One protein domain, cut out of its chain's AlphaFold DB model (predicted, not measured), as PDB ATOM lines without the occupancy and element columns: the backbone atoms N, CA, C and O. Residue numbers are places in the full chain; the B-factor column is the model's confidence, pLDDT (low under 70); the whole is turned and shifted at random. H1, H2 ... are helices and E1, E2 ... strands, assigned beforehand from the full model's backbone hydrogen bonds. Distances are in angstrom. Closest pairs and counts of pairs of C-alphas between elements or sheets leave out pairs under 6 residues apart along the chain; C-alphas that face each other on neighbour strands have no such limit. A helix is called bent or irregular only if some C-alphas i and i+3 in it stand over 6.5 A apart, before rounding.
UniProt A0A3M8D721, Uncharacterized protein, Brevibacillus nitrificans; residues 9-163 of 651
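What this domain is: This is residues 9 to 163 of the 651 residues of an uncharacterized protein of Brevibacillus nitrificans (UniProt A0A3M8D721). A twisted, curled sheet of four strands is crossed on one face by the long helix H1, while H5 packs slantwise over its edge strand E3 on the other face. The short helix H2 follows straight on from E5, H3 and H4 lie off the sheet, and the loop of residues 57 to 66 sticks out at the end of the longest axis away from the turn between E3 and E4. The printed part has 155 residues, with five named helices and five named strands in the order E1 H1 E2 E3 E4 E5 H2 H3 H4 H5; its class is mixed, helices and strands. The sheet's order is E1 - E5 - E4 - E3, all antiparallel. The whole is compact, with a radius of gyration of the C-alphas of 16.2 A, yet elongated, spanning 60 by 37 by 29 A.

Where its parts are: In the sheet, E1 is residues 9 to 14, beginning at C-alpha 9 (98.061, 107.109, 123.426); E5 is residues 106 to 115, 29.5 A long; E4 is residues 90 to 103, 37.8 A; E3 is residues 75 to 85, 30.2 A. E2, residues 70 to 72, pairs with no named strand and runs on into E3 at 14 degrees. H1 is residues 19 to 38, 28.6 A. H2 is residues 116 to 122, H3 125 to 132, and H4 139 to 143, irregular, with C-alphas 140 and 143 7.5 A apart. H5 is residues 145 to 161, 25.8 A, ending at C-alpha 161 (93.782, 112.069, 100.471).

How they stand to each other: E3, E4 and E5 form a meander, each strand the antiparallel neighbour of the one before, with N 79 and O 96 at 2.9 A and N 99 and O 110 at 2.8 A. E1 pairs with E5 through N 10 and O 111, 2.9 A. There are three layers, helices on both faces of the sheet: H2 and H5 on one, H1 on the other. H1 runs across the strands, at 77 degrees to E3 on the local plane. H5 lies over E3; their closest C-alphas, of Pro 78 and Ser 156, are 6.0 A apart. Residues 32 to 36 of H1 only just touch H5, with 3 pairs of C-alphas within 8 A, the closest Ala 35 and Val 151 at 6.7 A. H2 and H3 touch only at the corner, and only just, with 3 such pairs, the closest Val 122 and Ala 128 at 4.7 A. Every O i to N i+4 pair is within hydrogen-bond range in H3, against 14 of 16 in H1, 2 of 3 in H2, 10 of 13 in H5 and 0 of 1 in H4, which has 1 of 2 O i to N i+3 pairs.

The domain as a whole: The two C-alphas farthest apart, of Ala 62 and Ser 88, are 60.4 A apart. The printed part has no cut. The link from H1 to E2, 31 residues, is long; in it residues 44 to 45 pair with 51 to 52, and these with E2, both antiparallel. Mean pLDDT of the printed part is 81.2; residues 15 to 20, 55 to 68, 87 to 88 and 163 are under 70.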
ATOM      1  N   THR A   9      98.081 108.576 123.316       74.19
ATOM      2  CA  THR A   9      98.061 107.109 123.426       74.19
ATOM      3  C   THR A   9      96.751 106.668 124.053       74.19
ATOM      4  O   THR A   9      96.372 107.204 125.093       74.19
ATOM      5  N   ASP A  10      96.108 105.671 123.451       74.88
ATOM      6  CA  ASP A  10      94.847 105.113 123.927       74.88
ATOM      7  C   ASP A  10      94.727 103.612 123.609       74.88
ATOM      8  O   ASP A  10      95.535 103.034 122.871       74.88
ATOM      9  N   SER A  11      93.776 102.928 124.236       75.19
ATOM     10  CA  SER A  11      93.550 101.491 124.071       75.19
ATOM     11  C   SER A  11      92.084 101.146 124.267       75.19
ATOM     12  O   SER A  11      91.519 101.409 125.326       75.19
ATOM     13  N   PHE A  12      91.497 100.483 123.277       76.12
ATOM     14  CA  PHE A  12      90.078 100.148 123.282       76.12
ATOM     15  C   PHE A  12      89.817  98.754 122.700       76.12
ATOM     16  O   PHE A  12      90.712  98.067 122.195       76.12
ATOM     17  N   HIS A  13      88.571  98.317 122.852       76.88
ATOM     18  CA  HIS A  13      88.085  97.009 122.440       76.88
ATOM     19  C   HIS A  13      86.931  97.182 121.465       76.88
ATOM     20  O   HIS A  13      85.966  97.868 121.791       76.88
ATOM     21  N   ILE A  14      87.022  96.518 120.318       76.12
ATOM     22  CA  ILE A  14      85.928  96.438 119.356       76.12
ATOM     23  C   ILE A  14      85.225  95.104 119.610       76.12
ATOM     24  O   ILE A  14      85.862  94.044 119.559       76.12
ATOM     25  N   SER A  15      83.938  95.151 119.971       66.94
ATOM     26  CA  SER A  15      83.143  93.928 120.089       66.94
ATOM     27  C   SER A  15      82.964  93.315 118.705       66.94
ATOM     28  O   SER A  15      82.860  94.038 117.719       66.94
ATOM     29  N   SER A  16      82.868  91.988 118.638       59.25
ATOM     30  CA  SER A  16      82.550  91.256 117.402       59.25
ATOM     31  C   SER A  16      81.254  91.728 116.727       59.25
ATOM     32  O   SER A  16      81.064  91.498 115.540       59.25
ATOM     33  N   ASP A  17      80.383  92.406 117.479       52.16
ATOM     34  CA  ASP A  17      79.084  92.892 117.016       52.16
ATOM     35  C   ASP A  17      79.151  94.328 116.443       52.16
ATOM     36  O   ASP A  17      78.180  94.796 115.848       52.16
ATOM     37  N   SER A  18      80.283  95.042 116.596       54.38
ATOM     38  CA  SER A  18      80.519  96.355 115.965       54.38
ATOM     39  C   SER A  18      80.962  96.170 114.512       54.38
ATOM     40  O   SER A  18      82.147  96.185 114.181       54.38
ATOM     41  N   PHE A  19      79.991  95.948 113.630       38.00
ATOM     42  CA  PHE A  19      80.250  95.556 112.244       38.00
ATOM     43  C   PHE A  19      81.030  96.608 111.432       38.00
ATOM     44  O   PHE A  19      81.879  96.248 110.621       38.00
ATOM     45  N   PHE A  20      80.780  97.904 111.656       45.75
ATOM     46  CA  PHE A  20      81.377  98.971 110.843       45.75
ATOM     47  C   PHE A  20      82.879  99.173 111.109       45.75
ATOM     48  O   PHE A  20      83.633  99.347 110.158       45.75
ATOM     49  N   ASP A  21      83.339  99.065 112.361       70.44
ATOM     50  CA  ASP A  21      84.755  99.297 112.701       70.44
ATOM     51  C   ASP A  21      85.660  98.104 112.343       70.44
ATOM     52  O   ASP A  21      86.845  98.275 112.050       70.44
ATOM     53  N   ILE A  22      85.118  96.879 112.363       80.19
ATOM     54  CA  ILE A  22      85.878  95.657 112.043       80.19
ATOM     55  C   ILE A  22      86.194  95.589 110.546       80.19
ATOM     56  O   ILE A  22      87.334  95.302 110.178       80.19
ATOM     57  N   GLN A  23      85.222  95.914 109.689       82.69
ATOM     58  CA  GLN A  23      85.401  95.874 108.234       82.69
ATOM     59  C   GLN A  23      86.532  96.785 107.748       82.69
ATOM     60  O   GLN A  23      87.274  96.417 106.835       82.69
ATOM     61  N   ASP A  24      86.701  97.956 108.364       82.94
ATOM     62  CA  ASP A  24      87.780  98.877 108.005       82.94
ATOM     63  C   ASP A  24      89.161  98.295 108.344       82.94
ATOM     64  O   ASP A  24      90.100  98.412 107.550       82.94
ATOM     65  N   ILE A  25      89.288  97.603 109.480       88.00
ATOM     66  CA  ILE A  25      90.532  96.935 109.885       88.00
ATOM     67  C   ILE A  25      90.826  95.733 108.979       88.00
ATOM     68  O   ILE A  25      91.962  95.568 108.531       88.00
ATOM     69  N   GLU A  26      89.823  94.917 108.657       90.12
ATOM     70  CA  GLU A  26      89.966  93.786 107.730       90.12
ATOM     71  C   GLU A  26      90.357  94.247 106.323       90.12
ATOM     72  O   GLU A  26      91.237  93.663 105.687       90.12
ATOM     73  N   LYS A  27      89.768  95.347 105.848       90.44
ATOM     74  CA  LYS A  27      90.141  95.960 104.572       90.44
ATOM     75  C   LYS A  27      91.583  96.458 104.588       90.44
ATOM     76  O   LYS A  27      92.293  96.304 103.591       90.44
ATOM     77  N   MET A  28      92.033  97.044 105.699       90.75
ATOM     78  CA  MET A  28      93.434  97.434 105.859       90.75
ATOM     79  C   MET A  28      94.358  96.218 105.848       90.75
ATOM     80  O   MET A  28      95.364  96.252 105.146       90.75
ATOM     81  N   ARG A  29      93.998  95.127 106.531       93.94
ATOM     82  CA  ARG A  29      94.735  93.856 106.477       93.94
ATOM     83  C   ARG A  29      94.879  93.343 105.041       93.94
ATOM     84  O   ARG A  29      95.999  93.133 104.588       93.94
ATOM     85  N   ALA A  30      93.773  93.233 104.303       93.94
ATOM     86  CA  ALA A  30      93.787  92.799 102.906       93.94
ATOM     87  C   ALA A  30      94.642  93.722 102.018       93.94
ATOM     88  O   ALA A  30      95.422  93.253 101.194       93.94
ATOM     89  N   THR A  31      94.556  95.040 102.237       93.31
ATOM     90  CA  THR A  31      95.384  96.033 101.530       93.31
ATOM     91  C   THR A  31      96.877  95.818 101.794       93.31
ATOM     92  O   THR A  31      97.688  95.955 100.881       93.31
ATOM     93  N   PHE A  32      97.251  95.492 103.034       94.81
ATOM     94  CA  PHE A  32      98.637  95.209 103.399       94.81
ATOM     95  C   PHE A  32      99.132  93.891 102.807       94.81
ATOM     96  O   PHE A  32     100.218  93.891 102.240       94.81
ATOM     97  N   ASN A  33      98.344  92.814 102.867       94.50
ATOM     98  CA  ASN A  33      98.711  91.531 102.259       94.50
ATOM     99  C   ASN A  33      98.922  91.671 100.746       94.50
ATOM    100  O   ASN A  33      99.971  91.270 100.248       94.50
ATOM    101  N   GLN A  34      98.017  92.361 100.040       93.81
ATOM    102  CA  GLN A  34      98.211  92.666  98.619       93.81
ATOM    103  C   GLN A  34      99.483  93.491  98.387       93.81
ATOM    104  O   GLN A  34     100.245  93.236  97.463       93.81
ATOM    105  N   ALA A  35      99.751  94.486  99.238       93.25
ATOM    106  CA  ALA A  35     100.958  95.290  99.110       93.25
ATOM    107  C   ALA A  35     102.240  94.492  99.404       93.25
ATOM    108  O   ALA A  35     103.276  94.803  98.816       93.25
ATOM    109  N   PHE A  36     102.212  93.492 100.284       94.00
ATOM    110  CA  PHE A  36     103.348  92.595 100.494       94.00
ATOM    111  C   PHE A  36     103.579  91.708  99.269       94.00
ATOM    112  O   PHE A  36     104.704  91.679  98.764       94.00
ATOM    113  N   GLU A  37     102.517  91.107  98.729       91.19
ATOM    114  CA  GLU A  37     102.547  90.295  97.507       91.19
ATOM    115  C   GLU A  37     103.083  91.093  96.306       91.19
ATOM    116  O   GLU A  37     104.098  90.725  95.714       91.19
ATOM    117  N   ASP A  38     102.499  92.263  96.021       91.12
ATOM    118  CA  ASP A  38     102.891  93.153  94.917       91.12
ATOM    119  C   ASP A  38     104.376  93.562  94.966       91.12
ATOM    120  O   ASP A  38     104.949  93.996  93.965       91.12
ATOM    121  N   ASN A  39     104.989  93.516  96.153       88.62
ATOM    122  CA  ASN A  39     106.376  93.920  96.381       88.62
ATOM    123  C   ASN A  39     107.306  92.720  96.645       88.62
ATOM    124  O   ASN A  39     108.471  92.939  96.978       88.62
ATOM    125  N   ASN A  40     106.827  91.481  96.457       88.69
ATOM    126  CA  ASN A  40     107.550  90.233  96.739       88.69
ATOM    127  C   ASN A  40     108.153  90.204  98.156       88.69
ATOM    128  O   ASN A  40     109.314  89.836  98.353       88.69
ATOM    129  N   ILE A  41     107.386  90.665  99.143       89.88
ATOM    130  CA  ILE A  41     107.776  90.673 100.551       89.88
ATOM    131  C   ILE A  41     107.145  89.452 101.217       89.88
ATOM    132  O   ILE A  41     105.928  89.339 101.263       89.88
ATOM    133  N   ASP A  42     107.982  88.579 101.775       89.12
ATOM    134  CA  ASP A  42     107.573  87.347 102.463       89.12
ATOM    135  C   ASP A  42     107.004  87.627 103.872       89.12
ATOM    136  O   ASP A  42     107.603  87.308 104.901       89.12
ATOM    137  N   ILE A  43     105.887  88.354 103.913       91.62
ATOM    138  CA  ILE A  43     105.128  88.700 105.115       91.62
ATOM    139  C   ILE A  43     103.645  88.543 104.798       91.62
ATOM    140  O   ILE A  43     103.164  89.084 103.804       91.62
ATOM    141  N   PHE A  44     102.912  87.905 105.702       93.12
ATOM    142  CA  PHE A  44     101.462  87.798 105.646       93.12
ATOM    143  C   PHE A  44     100.839  88.174 106.993       93.12
ATOM    144  O   PHE A  44     101.430  87.961 108.056       93.12
ATOM    145  N   VAL A  45      99.649  88.767 106.952       93.94
ATOM    146  CA  VAL A  45      98.841  89.090 108.129       93.94
ATOM    147  C   VAL A  45      97.614  88.184 108.157       93.94
ATOM    148  O   VAL A  45      96.726  88.307 107.310       93.94
ATOM    149  N   ASP A  46      97.568  87.304 109.153       92.25
ATOM    150  CA  ASP A  46      96.539  86.276 109.325       92.25
ATOM    151  C   ASP A  46      95.187  86.862 109.788       92.25
ATOM    152  O   ASP A  46      95.079  88.053 110.105       92.25
ATOM    153  N   ASP A  47      94.131  86.046 109.794       89.31
ATOM    154  CA  ASP A  47      92.762  86.415 110.191       89.31
ATOM    155  C   ASP A  47      92.684  86.931 111.637       89.31
ATOM    156  O   ASP A  47      91.898  87.833 111.927       89.31
ATOM    157  N   ASP A  48      93.556  86.446 112.525       90.12
ATOM    158  CA  ASP A  48      93.658  86.900 113.920       90.12
ATOM    159  C   ASP A  48      94.538  88.163 114.101       90.12
ATOM    160  O   ASP A  48      94.777  88.631 115.228       90.12
ATOM    161  N   PHE A  49      94.996  88.741 112.983       93.00
ATOM    162  CA  PHE A  49      95.927  89.867 112.874       93.00
ATOM    163  C   PHE A  49      97.353  89.582 113.373       93.00
ATOM    164  O   PHE A  49      98.114  90.516 113.651       93.00
ATOM    165  N   THR A  50      97.746  88.314 113.479       92.50
ATOM    166  CA  THR A  50      99.142  87.922 113.678       92.50
ATOM    167  C   THR A  50      99.933  88.114 112.384       92.50
ATOM    168  O   THR A  50      99.435  87.880 111.286       92.50
ATOM    169  N   VAL A  51     101.185  88.559 112.499       93.38
ATOM    170  CA  VAL A  51     102.099  88.719 111.361       93.38
ATOM    171  C   VAL A  51     103.011  87.499 111.294       93.38
ATOM    172  O   VAL A  51     103.682  87.186 112.286       93.38
ATOM    173  N   ILE A  52     103.065  86.840 110.137       92.00
ATOM    174  CA  ILE A  52     103.806  85.594 109.900       92.00
ATOM    175  C   ILE A  52     104.631  85.644 108.601       92.00
ATOM    176  O   ILE A  52     104.449  86.543 107.780       92.00
ATOM    177  N   TYR A  53     105.574  84.711 108.449       86.12
ATOM    178  CA  TYR A  53     106.256  84.429 107.177       86.12
ATOM    179  C   TYR A  53     105.328  83.654 106.234       86.12
ATOM    180  O   TYR A  53     104.782  82.636 106.659       86.12
ATOM    181  N   GLY A  54     105.230  84.093 104.975       70.81
ATOM    182  CA  GLY A  54     104.465  83.436 103.909       70.81
ATOM    183  C   GLY A  54     102.950  83.375 104.128       70.81
ATOM    184  O   GLY A  54     102.456  83.504 105.247       70.81
ATOM    185  N   ASP A  55     102.194  83.164 103.049       57.94
ATOM    186  CA  ASP A  55     100.794  82.748 103.156       57.94
ATOM    187  C   ASP A  55     100.769  81.261 103.580       57.94
ATOM    188  O   ASP A  55     101.371  80.428 102.893       57.94
ATOM    189  N   PRO A  56     100.122  80.888 104.702       53.72
ATOM    190  CA  PRO A  56     100.087  79.505 105.183       53.72
ATOM    191  C   PRO A  56      99.400  78.530 104.211       53.72
ATOM    192  O   PRO A  56      99.490  77.318 104.419       53.72
ATOM    193  N   TYR A  57      98.730  79.033 103.170       54.09
ATOM    194  CA  TYR A  57      98.068  78.235 102.140       54.09
ATOM    195  C   TYR A  57      98.896  78.038 100.862       54.09
ATOM    196  O   TYR A  57      98.453  77.304  99.974       54.09
ATOM    197  N   ASP A  58     100.091  78.631 100.760       52.56
ATOM    198  CA  ASP A  58     100.979  78.425  99.615       52.56
ATOM    199  C   ASP A  58     101.828  77.157  99.828       52.56
ATOM    200  O   ASP A  58     102.826  77.123 100.553       52.56
ATOM    201  N   ASP A  59     101.387  76.066  99.201       47.69
ATOM    202  CA  ASP A  59     101.826  74.674  99.397       47.69
ATOM    203  C   ASP A  59     103.248  74.367  98.847       47.69
ATOM    204  O   ASP A  59     103.566  73.257  98.407       47.69
ATOM    205  N   LEU A  60     104.152  75.353  98.838       44.81
ATOM    206  CA  LEU A  60     105.473  75.284  98.205       44.81
ATOM    207  C   LEU A  60     106.617  75.605  99.176       44.81
ATOM    208  O   LEU A  60     107.438  76.490  98.969       44.81
ATOM    209  N   SER A  61     106.756  74.787 100.215       41.38
ATOM    210  CA  SER A  61     107.915  73.894 100.361       41.38
ATOM    211  C   SER A  61     108.048  73.425 101.808       41.38
ATOM    212  O   SER A  61     108.386  74.168 102.728       41.38
ATOM    213  N   ALA A  62     107.902  72.116 101.986       40.75
ATOM    214  CA  ALA A  62     108.176  71.374 103.213       40.75
ATOM    215  C   ALA A  62     109.669  71.389 103.646       40.75
ATOM    216  O   ALA A  62     110.151  70.445 104.266       40.75
ATOM    217  N   SER A  63     110.424  72.446 103.321       43.25
ATOM    218  CA  SER A  63     111.838  72.627 103.672       43.25
ATOM    219  C   SER A  63     112.090  73.720 104.725       43.25
ATOM    220  O   SER A  63     113.190  73.786 105.270       43.25
ATOM    221  N   ALA A  64     111.073  74.511 105.094       46.16
ATOM    222  CA  ALA A  64     111.168  75.590 106.091       46.16
ATOM    223  C   ALA A  64     110.681  75.210 107.513       46.16
ATOM    224  O   ALA A  64     110.544  76.075 108.373       46.16
ATOM    225  N   LEU A  65     110.477  73.917 107.799       44.31
ATOM    226  CA  LEU A  65     109.907  73.358 109.045       44.31
ATOM    227  C   LEU A  65     110.692  73.618 110.358       44.31
ATOM    228  O   LEU A  65     110.350  73.047 111.389       44.31
ATOM    229  N   ASN A  66     111.722  74.470 110.354       46.06
ATOM    230  CA  ASN A  66     112.526  74.803 111.540       46.06
ATOM    231  C   ASN A  66     112.566  76.303 111.885       46.06
ATOM    232  O   ASN A  66     113.262  76.682 112.829       46.06
ATOM    233  N   ALA A  67     111.860  77.164 111.148       57.22
ATOM    234  CA  ALA A  67     111.706  78.569 111.517       57.22
ATOM    235  C   ALA A  67     110.317  78.776 112.125       57.22
ATOM    236  O   ALA A  67     109.320  78.369 111.540       57.22
ATOM    237  N   ASP A  68     110.262  79.388 113.308       64.75
ATOM    238  CA  ASP A  68     109.014  79.877 113.891       64.75
ATOM    239  C   ASP A  68     108.348  80.824 112.871       64.75
ATOM    240  O   ASP A  68     108.945  81.863 112.560       64.75
ATOM    241  N   PRO A  69     107.174  80.477 112.300       77.62
ATOM    242  CA  PRO A  69     106.529  81.298 111.274       77.62
ATOM    243  C   PRO A  69     106.093  82.652 111.839       77.62
ATOM    244  O   PRO A  69     105.824  83.582 111.090       77.62
ATOM    245  N   PHE A  70     106.055  82.788 113.163       87.31
ATOM    246  CA  PHE A  70     105.632  83.977 113.869       87.31
ATOM    247  C   PHE A  70     106.646  85.128 113.778       87.31
ATOM    248  O   PHE A  70     107.733  85.089 114.364       87.31
ATOM    249  N   LEU A  71     106.246  86.220 113.123       89.38
ATOM    250  CA  LEU A  71     107.014  87.465 113.058       89.38
ATOM    251  C   LEU A  71     106.616  88.441 114.161       89.38
ATOM    252  O   LEU A  71     107.482  88.995 114.842       89.38
ATOM    253  N   ASN A  72     105.317  88.685 114.338       90.69
ATOM    254  CA  ASN A  72     104.829  89.596 115.367       90.69
ATOM    255  C   ASN A  72     103.405  89.276 115.822       90.69
ATOM    256  O   ASN A  72     102.545  88.923 115.026       90.69
ATOM    257  N   LYS A  73     103.128  89.524 117.108       89.31
ATOM    258  CA  LYS A  73     101.800  89.305 117.706       89.31
ATOM    259  C   LYS A  73     100.736  90.283 117.220       89.31
ATOM    260  O   LYS A  73      99.550  90.015 117.352       89.31
ATOM    261  N   TYR A  74     101.174  91.473 116.832       91.88
ATOM    262  CA  TYR A  74     100.301  92.572 116.468       91.88
ATOM    263  C   TYR A  74     100.550  92.945 115.015       91.88
ATOM    264  O   TYR A  74     101.690  93.221 114.630       91.88
ATOM    265  N   PHE A  75      99.481  93.056 114.246       93.75
ATOM    266  CA  PHE A  75      99.488  93.803 113.002       93.75
ATOM    267  C   PHE A  75      99.509  95.295 113.330       93.75
ATOM    268  O   PHE A  75      98.704  95.765 114.137       93.75
ATOM    269  N   PHE A  76     100.433  96.051 112.735       92.62
ATOM    270  CA  PHE A  76     100.503  97.494 112.957       92.62
ATOM    271  C   PHE A  76     100.589  98.293 111.666       92.62
ATOM    272  O   PHE A  76     101.324  97.944 110.746       92.62
ATOM    273  N   PHE A  77      99.848  99.393 111.599       92.25
ATOM    274  CA  PHE A  77      99.721 100.177 110.377       92.25
ATOM    275  C   PHE A  77      99.361 101.639 110.670       92.25
ATOM    276  O   PHE A  77      98.770 101.937 111.712       92.25
ATOM    277  N   PRO A  78      99.736 102.573 109.776       90.62
ATOM    278  CA  PRO A  78      99.293 103.957 109.853       90.62
ATOM    279  C   PRO A  78      97.807 104.040 109.488       90.62
ATOM    280  O   PRO A  78      97.381 103.444 108.496       90.62
ATOM    281  N   ILE A  79      97.035 104.787 110.277       86.94
ATOM    282  CA  ILE A  79      95.597 104.991 110.039       86.94
ATOM    283  C   ILE A  79      95.270 106.413 109.592       86.94
ATOM    284  O   ILE A  79      94.517 106.574 108.638       86.94
ATOM    285  N   ASP A  80      95.924 107.421 110.177       86.31
ATOM    286  CA  ASP A  80      95.639 108.831 109.902       86.31
ATOM    287  C   ASP A  80      96.912 109.676 109.861       86.31
ATOM    288  O   ASP A  80      97.886 109.414 110.575       86.31
ATOM    289  N   LYS A  81      96.877 110.746 109.062       87.75
ATOM    290  CA  LYS A  81      97.841 111.851 109.141       87.75
ATOM    291  C   LYS A  81      97.413 112.836 110.229       87.75
ATOM    292  O   LYS A  81      96.226 113.107 110.402       87.75
ATOM    293  N   LEU A  82      98.397 113.377 110.940       87.75
ATOM    294  CA  LEU A  82      98.212 114.380 111.982       87.75
ATOM    295  C   LEU A  82      98.698 115.725 111.455       87.75
ATOM    296  O   LEU A  82      99.839 115.829 111.010       87.75
ATOM    297  N   TYR A  83      97.891 116.770 111.588       88.19
ATOM    298  CA  TYR A  83      98.305 118.134 111.263       88.19
ATOM    299  C   TYR A  83      98.202 119.032 112.488       88.19
ATOM    300  O   TYR A  83      97.290 118.883 113.292       88.19
ATOM    301  N   LEU A  84      99.119 119.988 112.630       87.19
ATOM    302  CA  LEU A  84      98.876 121.154 113.477       87.19
ATOM    303  C   LEU A  84      98.175 122.210 112.626       87.19
ATOM    304  O   LEU A  84      98.740 122.633 111.618       87.19
ATOM    305  N   ASP A  85      97.014 122.663 113.086       84.12
ATOM    306  CA  ASP A  85      96.339 123.854 112.571       84.12
ATOM    307  C   ASP A  85      96.445 124.989 113.599       84.12
ATOM    308  O   ASP A  85      95.978 124.876 114.742       84.12
ATOM    309  N   ASP A  86      97.111 126.071 113.199       73.31
ATOM    310  CA  ASP A  86      97.212 127.320 113.957       73.31
ATOM    311  C   ASP A  86      96.310 128.432 113.391       73.31
ATOM    312  O   ASP A  86      96.586 129.620 113.569       73.31
ATOM    313  N   GLY A  87      95.247 128.058 112.682       66.00
ATOM    314  CA  GLY A  87      94.260 128.959 112.096       66.00
ATOM    315  C   GLY A  87      94.701 129.554 110.758       66.00
ATOM    316  O   GLY A  87      93.860 129.741 109.877       66.00
ATOM    317  N   SER A  88      96.004 129.802 110.586       66.31
ATOM    318  CA  SER A  88      96.599 130.366 109.366       66.31
ATOM    319  C   SER A  88      97.311 129.318 108.511       66.31
ATOM    320  O   SER A  88      97.271 129.395 107.285       66.31
ATOM    321  N   ASN A  89      97.964 128.338 109.142       73.56
ATOM    322  CA  ASN A  89      98.746 127.309 108.476       73.56
ATOM    323  C   ASN A  89      98.397 125.918 109.014       73.56
ATOM    324  O   ASN A  89      98.379 125.678 110.223       73.56
ATOM    325  N   LYS A  90      98.233 124.966 108.091       81.06
ATOM    326  CA  LYS A  90      98.214 123.532 108.394       81.06
ATOM    327  C   LYS A  90      99.601 122.961 108.102       81.06
ATOM    328  O   LYS A  90     100.073 123.041 106.969       81.06
ATOM    329  N   ARG A  91     100.271 122.405 109.114       88.19
ATOM    330  CA  ARG A  91     101.591 121.758 108.966       88.19
ATOM    331  C   ARG A  91     101.540 120.302 109.397       88.19
ATOM    332  O   ARG A  91     100.847 119.988 110.365       88.19
ATOM    333  N   ASP A  92     102.288 119.439 108.712       88.31
ATOM    334  CA  ASP A  92     102.414 118.032 109.103       88.31
ATOM    335  C   ASP A  92     102.986 117.942 110.523       88.31
ATOM    336  O   ASP A  92     103.987 118.581 110.861       88.31
ATOM    337  N   LEU A  93     102.290 117.194 111.370       88.00
ATOM    338  CA  LEU A  93     102.693 116.918 112.738       88.00
ATOM    339  C   LEU A  93     103.192 115.483 112.868       88.00
ATOM    340  O   LEU A  93     104.069 115.236 113.698       88.00
ATOM    341  N   GLY A  94     102.637 114.542 112.099       89.62
ATOM    342  CA  GLY A  94     102.925 113.130 112.286       89.62
ATOM    343  C   GLY A  94     101.888 112.169 111.733       89.62
ATOM    344  O   GLY A  94     101.103 112.473 110.835       89.62
ATOM    345  N   ILE A  95     101.891 110.969 112.306       88.12
ATOM    346  CA  ILE A  95     100.992 109.886 111.929       88.12
ATOM    347  C   ILE A  95     100.418 109.204 113.164       88.12
ATOM    348  O   ILE A  95     101.107 109.032 114.176       88.12
ATOM    349  N   ARG A  96      99.160 108.782 113.064       87.88
ATOM    350  CA  ARG A  96      98.544 107.877 114.027       87.88
ATOM    351  C   ARG A  96      98.778 106.442 113.585       87.88
ATOM    352  O   ARG A  96      98.427 106.063 112.469       87.88
ATOM    353  N   MET A  97      99.357 105.647 114.477       88.50
ATOM    354  CA  MET A  97      99.554 104.216 114.271       88.50
ATOM    355  C   MET A  97      98.509 103.428 115.054       88.50
ATOM    356  O   MET A  97      98.219 103.757 116.205       88.50
ATOM    357  N   CYS A  98      98.002 102.361 114.447       90.81
ATOM    358  CA  CYS A  98      97.154 101.367 115.091       90.81
ATOM    359  C   CYS A  98      97.913 100.044 115.223       90.81
ATOM    360  O   CYS A  98      98.617  99.647 114.299       90.81
ATOM    361  N   PHE A  99      97.778  99.386 116.372       92.12
ATOM    362  CA  PHE A  99      98.279  98.042 116.652       92.12
ATOM    363  C   PHE A  99      97.091  97.171 117.021       92.12
ATOM    364  O   PHE A  99      96.399  97.450 118.004       92.12
ATOM    365  N   VAL A 100      96.882  96.111 116.254       93.12
ATOM    366  CA  VAL A 100      95.690  95.277 116.327       93.12
ATOM    367  C   VAL A 100      96.076  93.830 116.581       93.12
ATOM    368  O   VAL A 100      97.095  93.353 116.089       93.12
ATOM    369  N   LYS A 101      95.269  93.150 117.394       91.44
ATOM    370  CA  LYS A 101      95.277  91.691 117.529       91.44
ATOM    371  C   LYS A 101      93.901  91.182 117.918       91.44
ATOM    372  O   LYS A 101      93.143  91.897 118.588       91.44
ATOM    373  N   GLU A 102      93.638  89.915 117.654       89.00
ATOM    374  CA  GLU A 102      92.496  89.245 118.253       89.00
ATOM    375  C   GLU A 102      92.700  89.002 119.765       89.00
ATOM    376  O   GLU A 102      93.801  88.785 120.292       89.00
ATOM    377  N   GLY A 103      91.614  89.106 120.529       83.44
ATOM    378  CA  GLY A 103      91.593  88.823 121.954       83.44
ATOM    379  C   GLY A 103      90.331  88.078 122.368       83.44
ATOM    380  O   GLY A 103      89.340  88.035 121.660       83.44
ATOM    381  N   ARG A 104      90.324  87.560 123.604       79.81
ATOM    382  CA  ARG A 104      89.207  86.762 124.164       79.81
ATOM    383  C   ARG A 104      87.817  87.427 124.142       79.81
ATOM    384  O   ARG A 104      86.844  86.765 124.466       79.81
ATOM    385  N   ARG A 105      87.733  88.738 123.912       77.62
ATOM    386  CA  ARG A 105      86.491  89.533 123.945       77.62
ATOM    387  C   ARG A 105      86.323  90.359 122.660       77.62
ATOM    388  O   ARG A 105      85.750  91.440 122.719       77.62
ATOM    389  N   GLY A 106      86.897  89.894 121.551       84.62
ATOM    390  CA  GLY A 106      86.982  90.630 120.290       84.62
ATOM    391  C   GLY A 106      88.346  91.285 120.067       84.62
ATOM    392  O   GLY A 106      89.326  91.000 120.772       84.62
ATOM    393  N   ILE A 107      88.396  92.176 119.083       86.88
ATOM    394  CA  ILE A 107      89.624  92.803 118.591       86.88
ATOM    395  C   ILE A 107      90.133  93.835 119.604       86.88
ATOM    396  O   ILE A 107      89.374  94.642 120.153       86.88
ATOM    397  N   LYS A 108      91.440  93.798 119.888       88.69
ATOM    398  CA  LYS A 108      92.115  94.784 120.742       88.69
ATOM    399  C   LYS A 108      92.897  95.759 119.881       88.69
ATOM    400  O   LYS A 108      93.825  95.335 119.194       88.69
ATOM    401  N   CYS A 109      92.598  97.044 120.024       88.50
ATOM    402  CA  CYS A 109      93.291  98.109 119.315       88.50
ATOM    403  C   CYS A 109      94.077  98.972 120.304       88.50
ATOM    404  O   CYS A 109      93.550  99.429 121.323       88.50
ATOM    405  N   HIS A 110      95.348  99.207 119.993       87.62
ATOM    406  CA  HIS A 110      96.179 100.201 120.662       87.62
ATOM    407  C   HIS A 110      96.558 101.274 119.647       87.62
ATOM    408  O   HIS A 110      97.192 100.967 118.639       87.62
ATOM    409  N   VAL A 111      96.194 102.524 119.922       86.31
ATOM    410  CA  VAL A 111      96.480 103.656 119.033       86.31
ATOM    411  C   VAL A 111      97.384 104.660 119.723       86.31
ATOM    412  O   VAL A 111      97.267 104.903 120.926       86.31
ATOM    413  N   PHE A 112      98.308 105.250 118.974       85.94
ATOM    414  CA  PHE A 112      99.106 106.369 119.462       85.94
ATOM    415  C   PHE A 112      99.684 107.190 118.315       85.94
ATOM    416  O   PHE A 112      99.870 106.710 117.195       85.94
ATOM    417  N   ASP A 113     100.010 108.429 118.653       86.38
ATOM    418  CA  ASP A 113     100.462 109.445 117.712       86.38
ATOM    419  C   ASP A 113     101.987 109.579 117.759       86.38
ATOM    420  O   ASP A 113     102.585 109.711 118.838       86.38
ATOM    421  N   ILE A 114     102.610 109.554 116.580       86.56
ATOM    422  CA  ILE A 114     104.058 109.657 116.379       86.56
ATOM    423  C   ILE A 114     104.346 110.917 115.575       86.56
ATOM    424  O   ILE A 114     103.791 111.088 114.493       86.56
ATOM    425  N   ALA A 115     105.237 111.777 116.071       88.00
ATOM    426  CA  ALA A 115     105.642 112.967 115.329       88.00
ATOM    427  C   ALA A 115     106.398 112.594 114.037       88.00
ATOM    428  O   ALA A 115     107.152 111.620 114.058       88.00
ATOM    429  N   SER A 116     106.284 113.372 112.952       87.81
ATOM    430  CA  SER A 116     106.927 113.044 111.658       87.81
ATOM    431  C   SER A 116     108.435 112.786 111.802       87.81
ATOM    432  O   SER A 116     108.930 111.744 111.382       87.81
ATOM    433  N   GLU A 117     109.148 113.647 112.537       86.00
ATOM    434  CA  GLU A 117     110.587 113.484 112.817       86.00
ATOM    435  C   GLU A 117     110.932 112.200 113.596       86.00
ATOM    436  O   GLU A 117     112.054 111.693 113.535       86.00
ATOM    437  N   GLN A 118     110.003 111.705 114.420       85.81
ATOM    438  CA  GLN A 118     110.173 110.452 115.157       85.81
ATOM    439  C   GLN A 118     109.847 109.257 114.265       85.81
ATOM    440  O   GLN A 118     110.553 108.254 114.329       85.81
ATOM    441  N   TYR A 119     108.821 109.377 113.422       86.50
ATOM    442  CA  TYR A 119     108.403 108.339 112.487       86.50
ATOM    443  C   TYR A 119     109.521 107.995 111.495       86.50
ATOM    444  O   TYR A 119     109.839 106.822 111.315       86.50
ATOM    445  N   GLU A 120     110.221 109.005 110.973       83.81
ATOM    446  CA  GLU A 120     111.413 108.811 110.133       83.81
ATOM    447  C   GLU A 120     112.505 107.989 110.840       83.81
ATOM    448  O   GLU A 120     113.107 107.088 110.254       83.81
ATOM    449  N   LYS A 121     112.743 108.248 112.132       83.69
ATOM    450  CA  LYS A 121     113.763 107.540 112.932       83.69
ATOM    451  C   LYS A 121     113.355 106.108 113.268       83.69
ATOM    452  O   LYS A 121     114.214 105.224 113.344       83.69
ATOM    453  N   VAL A 122     112.056 105.884 113.469       83.00
ATOM    454  CA  VAL A 122     111.460 104.565 113.714       83.00
ATOM    455  C   VAL A 122     111.635 103.634 112.513       83.00
ATOM    456  O   VAL A 122     111.605 102.428 112.704       83.00
ATOM    457  N   GLY A 123     111.981 104.140 111.322       78.38
ATOM    458  CA  GLY A 123     112.383 103.302 110.185       78.38
ATOM    459  C   GLY A 123     113.564 102.353 110.455       78.38
ATOM    460  O   GLY A 123     113.776 101.409 109.697       78.38
ATOM    461  N   SER A 124     114.308 102.542 111.552       84.25
ATOM    462  CA  SER A 124     115.301 101.576 112.037       84.25
ATOM    463  C   SER A 124     114.762 100.690 113.167       84.25
ATOM    464  O   SER A 124     114.159 101.170 114.126       84.25
ATOM    465  N   TRP A 125     115.071  99.389 113.103       84.25
ATOM    466  CA  TRP A 125     114.630  98.386 114.083       84.25
ATOM    467  C   TRP A 125     114.922  98.769 115.544       84.25
ATOM    468  O   TRP A 125     114.044  98.711 116.401       84.25
ATOM    469  N   SER A 126     116.148  99.209 115.837       84.50
ATOM    470  CA  SER A 126     116.556  99.556 117.205       84.50
ATOM    471  C   SER A 126     115.751 100.723 117.781       84.50
ATOM    472  O   SER A 126     115.453 100.741 118.975       84.50
ATOM    473  N   LYS A 127     115.365 101.690 116.940       84.56
ATOM    474  CA  LYS A 127     114.523 102.819 117.346       84.56
ATOM    475  C   LYS A 127     113.059 102.434 117.472       84.56
ATOM    476  O   LYS A 127     112.390 102.931 118.375       84.56
ATOM    477  N   ALA A 128     112.583 101.525 116.626       84.19
ATOM    478  CA  ALA A 128     111.250 100.955 116.744       84.19
ATOM    479  C   ALA A 128     111.051 100.279 118.110       84.19
ATOM    480  O   ALA A 128     110.085 100.588 118.806       84.19
ATOM    481  N   GLN A 129     111.995  99.439 118.549       83.06
ATOM    482  CA  GLN A 129     111.920  98.779 119.859       83.06
ATOM    483  C   GLN A 129     111.902  99.774 121.023       83.06
ATOM    484  O   GLN A 129     111.061  99.663 121.914       83.06
ATOM    485  N   GLU A 130     112.770 100.791 120.983       82.56
ATOM    486  CA  GLU A 130     112.811 101.853 122.000       82.56
ATOM    487  C   GLU A 130     111.459 102.583 122.118       82.56
ATOM    488  O   GLU A 130     111.020 102.922 123.219       82.56
ATOM    489  N   PHE A 131     110.783 102.812 120.988       80.31
ATOM    490  CA  PHE A 131     109.565 103.619 120.922       80.31
ATOM    491  C   PHE A 131     108.277 102.827 121.212       80.31
ATOM    492  O   PHE A 131     107.387 103.283 121.946       80.31
ATOM    493  N   PHE A 132     108.142 101.644 120.615       81.31
ATOM    494  CA  PHE A 132     106.944 100.812 120.717       81.31
ATOM    495  C   PHE A 132     106.961  99.915 121.956       81.31
ATOM    496  O   PHE A 132     105.912  99.696 122.565       81.31
ATOM    497  N   GLY A 133     108.149  99.482 122.378       76.31
ATOM    498  CA  GLY A 133     108.362  98.524 123.454       76.31
ATOM    499  C   GLY A 133     108.143  97.074 123.012       76.31
ATOM    500  O   GLY A 133     107.262  96.770 122.207       76.31
ATOM    501  N   ASP A 134     108.894  96.164 123.627       73.38
ATOM    502  CA  ASP A 134     108.970  94.737 123.255       73.38
ATOM    503  C   ASP A 134     107.639  93.975 123.398       73.38
ATOM    504  O   ASP A 134     107.475  92.860 122.912       73.38
ATOM    505  N   LYS A 135     106.646  94.568 124.073       80.06
ATOM    506  CA  LYS A 135     105.299  93.989 124.208       80.06
ATOM    507  C   LYS A 135     104.440  94.146 122.951       80.06
ATOM    508  O   LYS A 135     103.451  93.423 122.828       80.06
ATOM    509  N   LEU A 136     104.754  95.116 122.090       81.81
ATOM    510  CA  LEU A 136     103.988  95.426 120.877       81.81
ATOM    511  C   LEU A 136     104.694  94.950 119.604       81.81
ATOM    512  O   LEU A 136     104.015  94.633 118.628       81.81
ATOM    513  N   ILE A 137     106.030  94.887 119.620       83.56
ATOM    514  CA  ILE A 137     106.829  94.410 118.489       83.56
ATOM    515  C   ILE A 137     107.861  93.381 118.962       83.56
ATOM    516  O   ILE A 137     108.670  93.673 119.839       83.56
ATOM    517  N   SER A 138     107.813  92.189 118.367       84.19
ATOM    518  CA  SER A 138     108.693  91.044 118.634       84.19
ATOM    519  C   SER A 138     110.021  91.126 117.877       84.19
ATOM    520  O   SER A 138     110.034  91.513 116.712       84.19
ATOM    521  N   ASP A 139     111.119  90.655 118.480       83.44
ATOM    522  CA  ASP A 139     112.437  90.529 117.831       83.44
ATOM    523  C   ASP A 139     112.431  89.710 116.531       83.44
ATOM    524  O   ASP A 139     113.283  89.929 115.664       83.44
ATOM    525  N   ASN A 140     111.457  88.814 116.353       86.88
ATOM    526  CA  ASN A 140     111.358  87.961 115.168       86.88
ATOM    527  C   ASN A 140     111.169  88.770 113.868       86.88
ATOM    528  O   ASN A 140     111.693  88.375 112.825       86.88
ATOM    529  N   ILE A 141     110.519  89.941 113.920       87.69
ATOM    530  CA  ILE A 141     110.313  90.790 112.733       87.69
ATOM    531  C   ILE A 141     111.563  91.583 112.325       87.69
ATOM    532  O   ILE A 141     111.584  92.168 111.247       87.69
ATOM    533  N   ARG A 142     112.646  91.586 113.119       88.88
ATOM    534  CA  ARG A 142     113.832  92.441 112.911       88.88
ATOM    535  C   ARG A 142     114.379  92.453 111.483       88.88
ATOM    536  O   ARG A 142     114.742  93.515 110.982       88.88
ATOM    537  N   LYS A 143     114.486  91.281 110.849       86.69
ATOM    538  CA  LYS A 143     115.033  91.151 109.484       86.69
ATOM    539  C   LYS A 143     114.074  91.688 108.420       86.69
ATOM    540  O   LYS A 143     114.528  92.248 107.431       86.69
ATOM    541  N   MET A 144     112.774  91.552 108.663       89.12
ATOM    542  CA  MET A 144     111.699  91.932 107.744       89.12
ATOM    543  C   MET A 144     111.191  93.359 107.977       89.12
ATOM    544  O   MET A 144     110.525  93.938 107.122       89.12
ATOM    545  N   TYR A 145     111.541  93.959 109.115       91.12
ATOM    546  CA  TYR A 145     111.076  95.273 109.537       91.12
ATOM    547  C   TYR A 145     111.309  96.396 108.510       91.12
ATOM    548  O   TYR A 145     110.375  97.170 108.293       91.12
ATOM    549  N   PRO A 146     112.476  96.507 107.834       90.25
ATOM    550  CA  PRO A 146     112.664  97.533 106.807       90.25
ATOM    551  C   PRO A 146     111.661  97.408 105.652       90.25
ATOM    552  O   PRO A 146     111.089  98.409 105.221       90.25
ATOM    553  N   SER A 147     111.397  96.180 105.193       90.81
ATOM    554  CA  SER A 147     110.411  95.897 104.143       90.81
ATOM    555  C   SER A 147     108.990  96.190 104.622       90.81
ATOM    556  O   SER A 147     108.223  96.842 103.916       90.81
ATOM    557  N   TYR A 148     108.669  95.799 105.858       92.50
ATOM    558  CA  TYR A 148     107.382  96.091 106.487       92.50
ATOM    559  C   TYR A 148     107.110  97.601 106.548       92.50
ATOM    560  O   TYR A 148     106.073  98.083 106.093       92.50
ATOM    561  N   ILE A 149     108.072  98.377 107.059       91.88
ATOM    562  CA  ILE A 149     107.943  99.834 107.158       91.88
ATOM    563  C   ILE A 149     107.898 100.505 105.786       91.88
ATOM    564  O   ILE A 149     107.194 101.501 105.637       91.88
ATOM    565  N   SER A 150     108.574  99.968 104.770       91.25
ATOM    566  CA  SER A 150     108.444 100.476 103.398       91.25
ATOM    567  C   SER A 150     106.988 100.434 102.914       91.25
ATOM    568  O   SER A 150     106.489 101.418 102.360       91.25
ATOM    569  N   VAL A 151     106.270  99.340 103.193       92.88
ATOM    570  CA  VAL A 151     104.834  99.230 102.887       92.88
ATOM    571  C   VAL A 151     104.013 100.209 103.726       92.88
ATOM    572  O   VAL A 151     103.166 100.914 103.169       92.88
ATOM    573  N   CYS A 152     104.305 100.346 105.027       91.56
ATOM    574  CA  CYS A 152     103.663 101.371 105.857       91.56
ATOM    575  C   CYS A 152     103.830 102.771 105.257       91.56
ATOM    576  O   CYS A 152     102.832 103.458 105.078       91.56
ATOM    577  N   ASN A 153     105.048 103.169 104.879       89.19
ATOM    578  CA  ASN A 153     105.339 104.485 104.306       89.19
ATOM    579  C   ASN A 153     104.576 104.729 102.996       89.19
ATOM    580  O   ASN A 153     104.051 105.823 102.774       89.19
ATOM    581  N   LYS A 154     104.473 103.707 102.136       88.44
ATOM    582  CA  LYS A 154     103.695 103.779 100.890       88.44
ATOM    583  C   LYS A 154     102.216 104.042 101.179       88.44
ATOM    584  O   LYS A 154     101.610 104.897 100.537       88.44
ATOM    585  N   ILE A 155     101.651 103.345 102.161       87.38
ATOM    586  CA  ILE A 155     100.255 103.513 102.579       87.38
ATOM    587  C   ILE A 155     100.054 104.868 103.270       87.38
ATOM    588  O   ILE A 155      99.092 105.566 102.962       87.38
ATOM    589  N   SER A 156     100.995 105.309 104.108       85.69
ATOM    590  CA  SER A 156     100.999 106.636 104.733       85.69
ATOM    591  C   SER A 156     100.898 107.776 103.723       85.69
ATOM    592  O   SER A 156     100.182 108.742 103.979       85.69
ATOM    593  N   GLY A 157     101.579 107.673 102.577       82.50
ATOM    594  CA  GLY A 157     101.472 108.663 101.499       82.50
ATOM    595  C   GLY A 157     100.080 108.712 100.856       82.50
ATOM    596  O   GLY A 157      99.650 109.754 100.370       82.50
ATOM    597  N   GLN A 158      99.321 107.614 100.893       83.38
ATOM    598  CA  GLN A 158      97.941 107.583 100.399       83.38
ATOM    599  C   GLN A 158      96.944 108.202 101.390       83.38
ATOM    600  O   GLN A 158      95.865 108.634 100.977       83.38
ATOM    601  N   LEU A 159      97.301 108.281 102.679       79.88
ATOM    602  CA  LEU A 159      96.463 108.886 103.719       79.88
ATOM    603  C   LEU A 159      96.307 110.402 103.553       79.88
ATOM    604  O   LEU A 159      95.343 110.956 104.064       79.88
ATOM    605  N   GLU A 160      97.174 111.079 102.792       70.25
ATOM    606  CA  GLU A 160      97.035 112.519 102.499       70.25
ATOM    607  C   GLU A 160      95.699 112.874 101.830       70.25
ATOM    608  O   GLU A 160      95.226 114.002 101.937       70.25
ATOM    609  N   LYS A 161      95.077 111.906 101.147       70.56
ATOM    610  CA  LYS A 161      93.782 112.069 100.471       70.56
ATOM    611  C   LYS A 161      92.584 111.719 101.361       70.56
ATOM    612  O   LYS A 161      91.447 111.808 100.902       70.56
ATOM    613  N   ARG A 162      92.821 111.257 102.590       71.25
ATOM    614  CA  ARG A 162      91.790 110.861 103.556       71.25
ATOM    615  C   ARG A 162      91.540 111.992 104.567       71.25
ATOM    616  O   ARG A 162      92.338 112.929 104.647       71.25
ATOM    617  N   PRO A 163      90.427 111.934 105.323       67.19
ATOM    618  CA  PRO A 163      90.257 112.769 106.509       67.19
ATOM    619  C   PRO A 163      91.482 112.652 107.417       67.19
ATOM    620  O   PRO A 163      92.100 111.594 107.493       67.19
TER     621      PRO A 163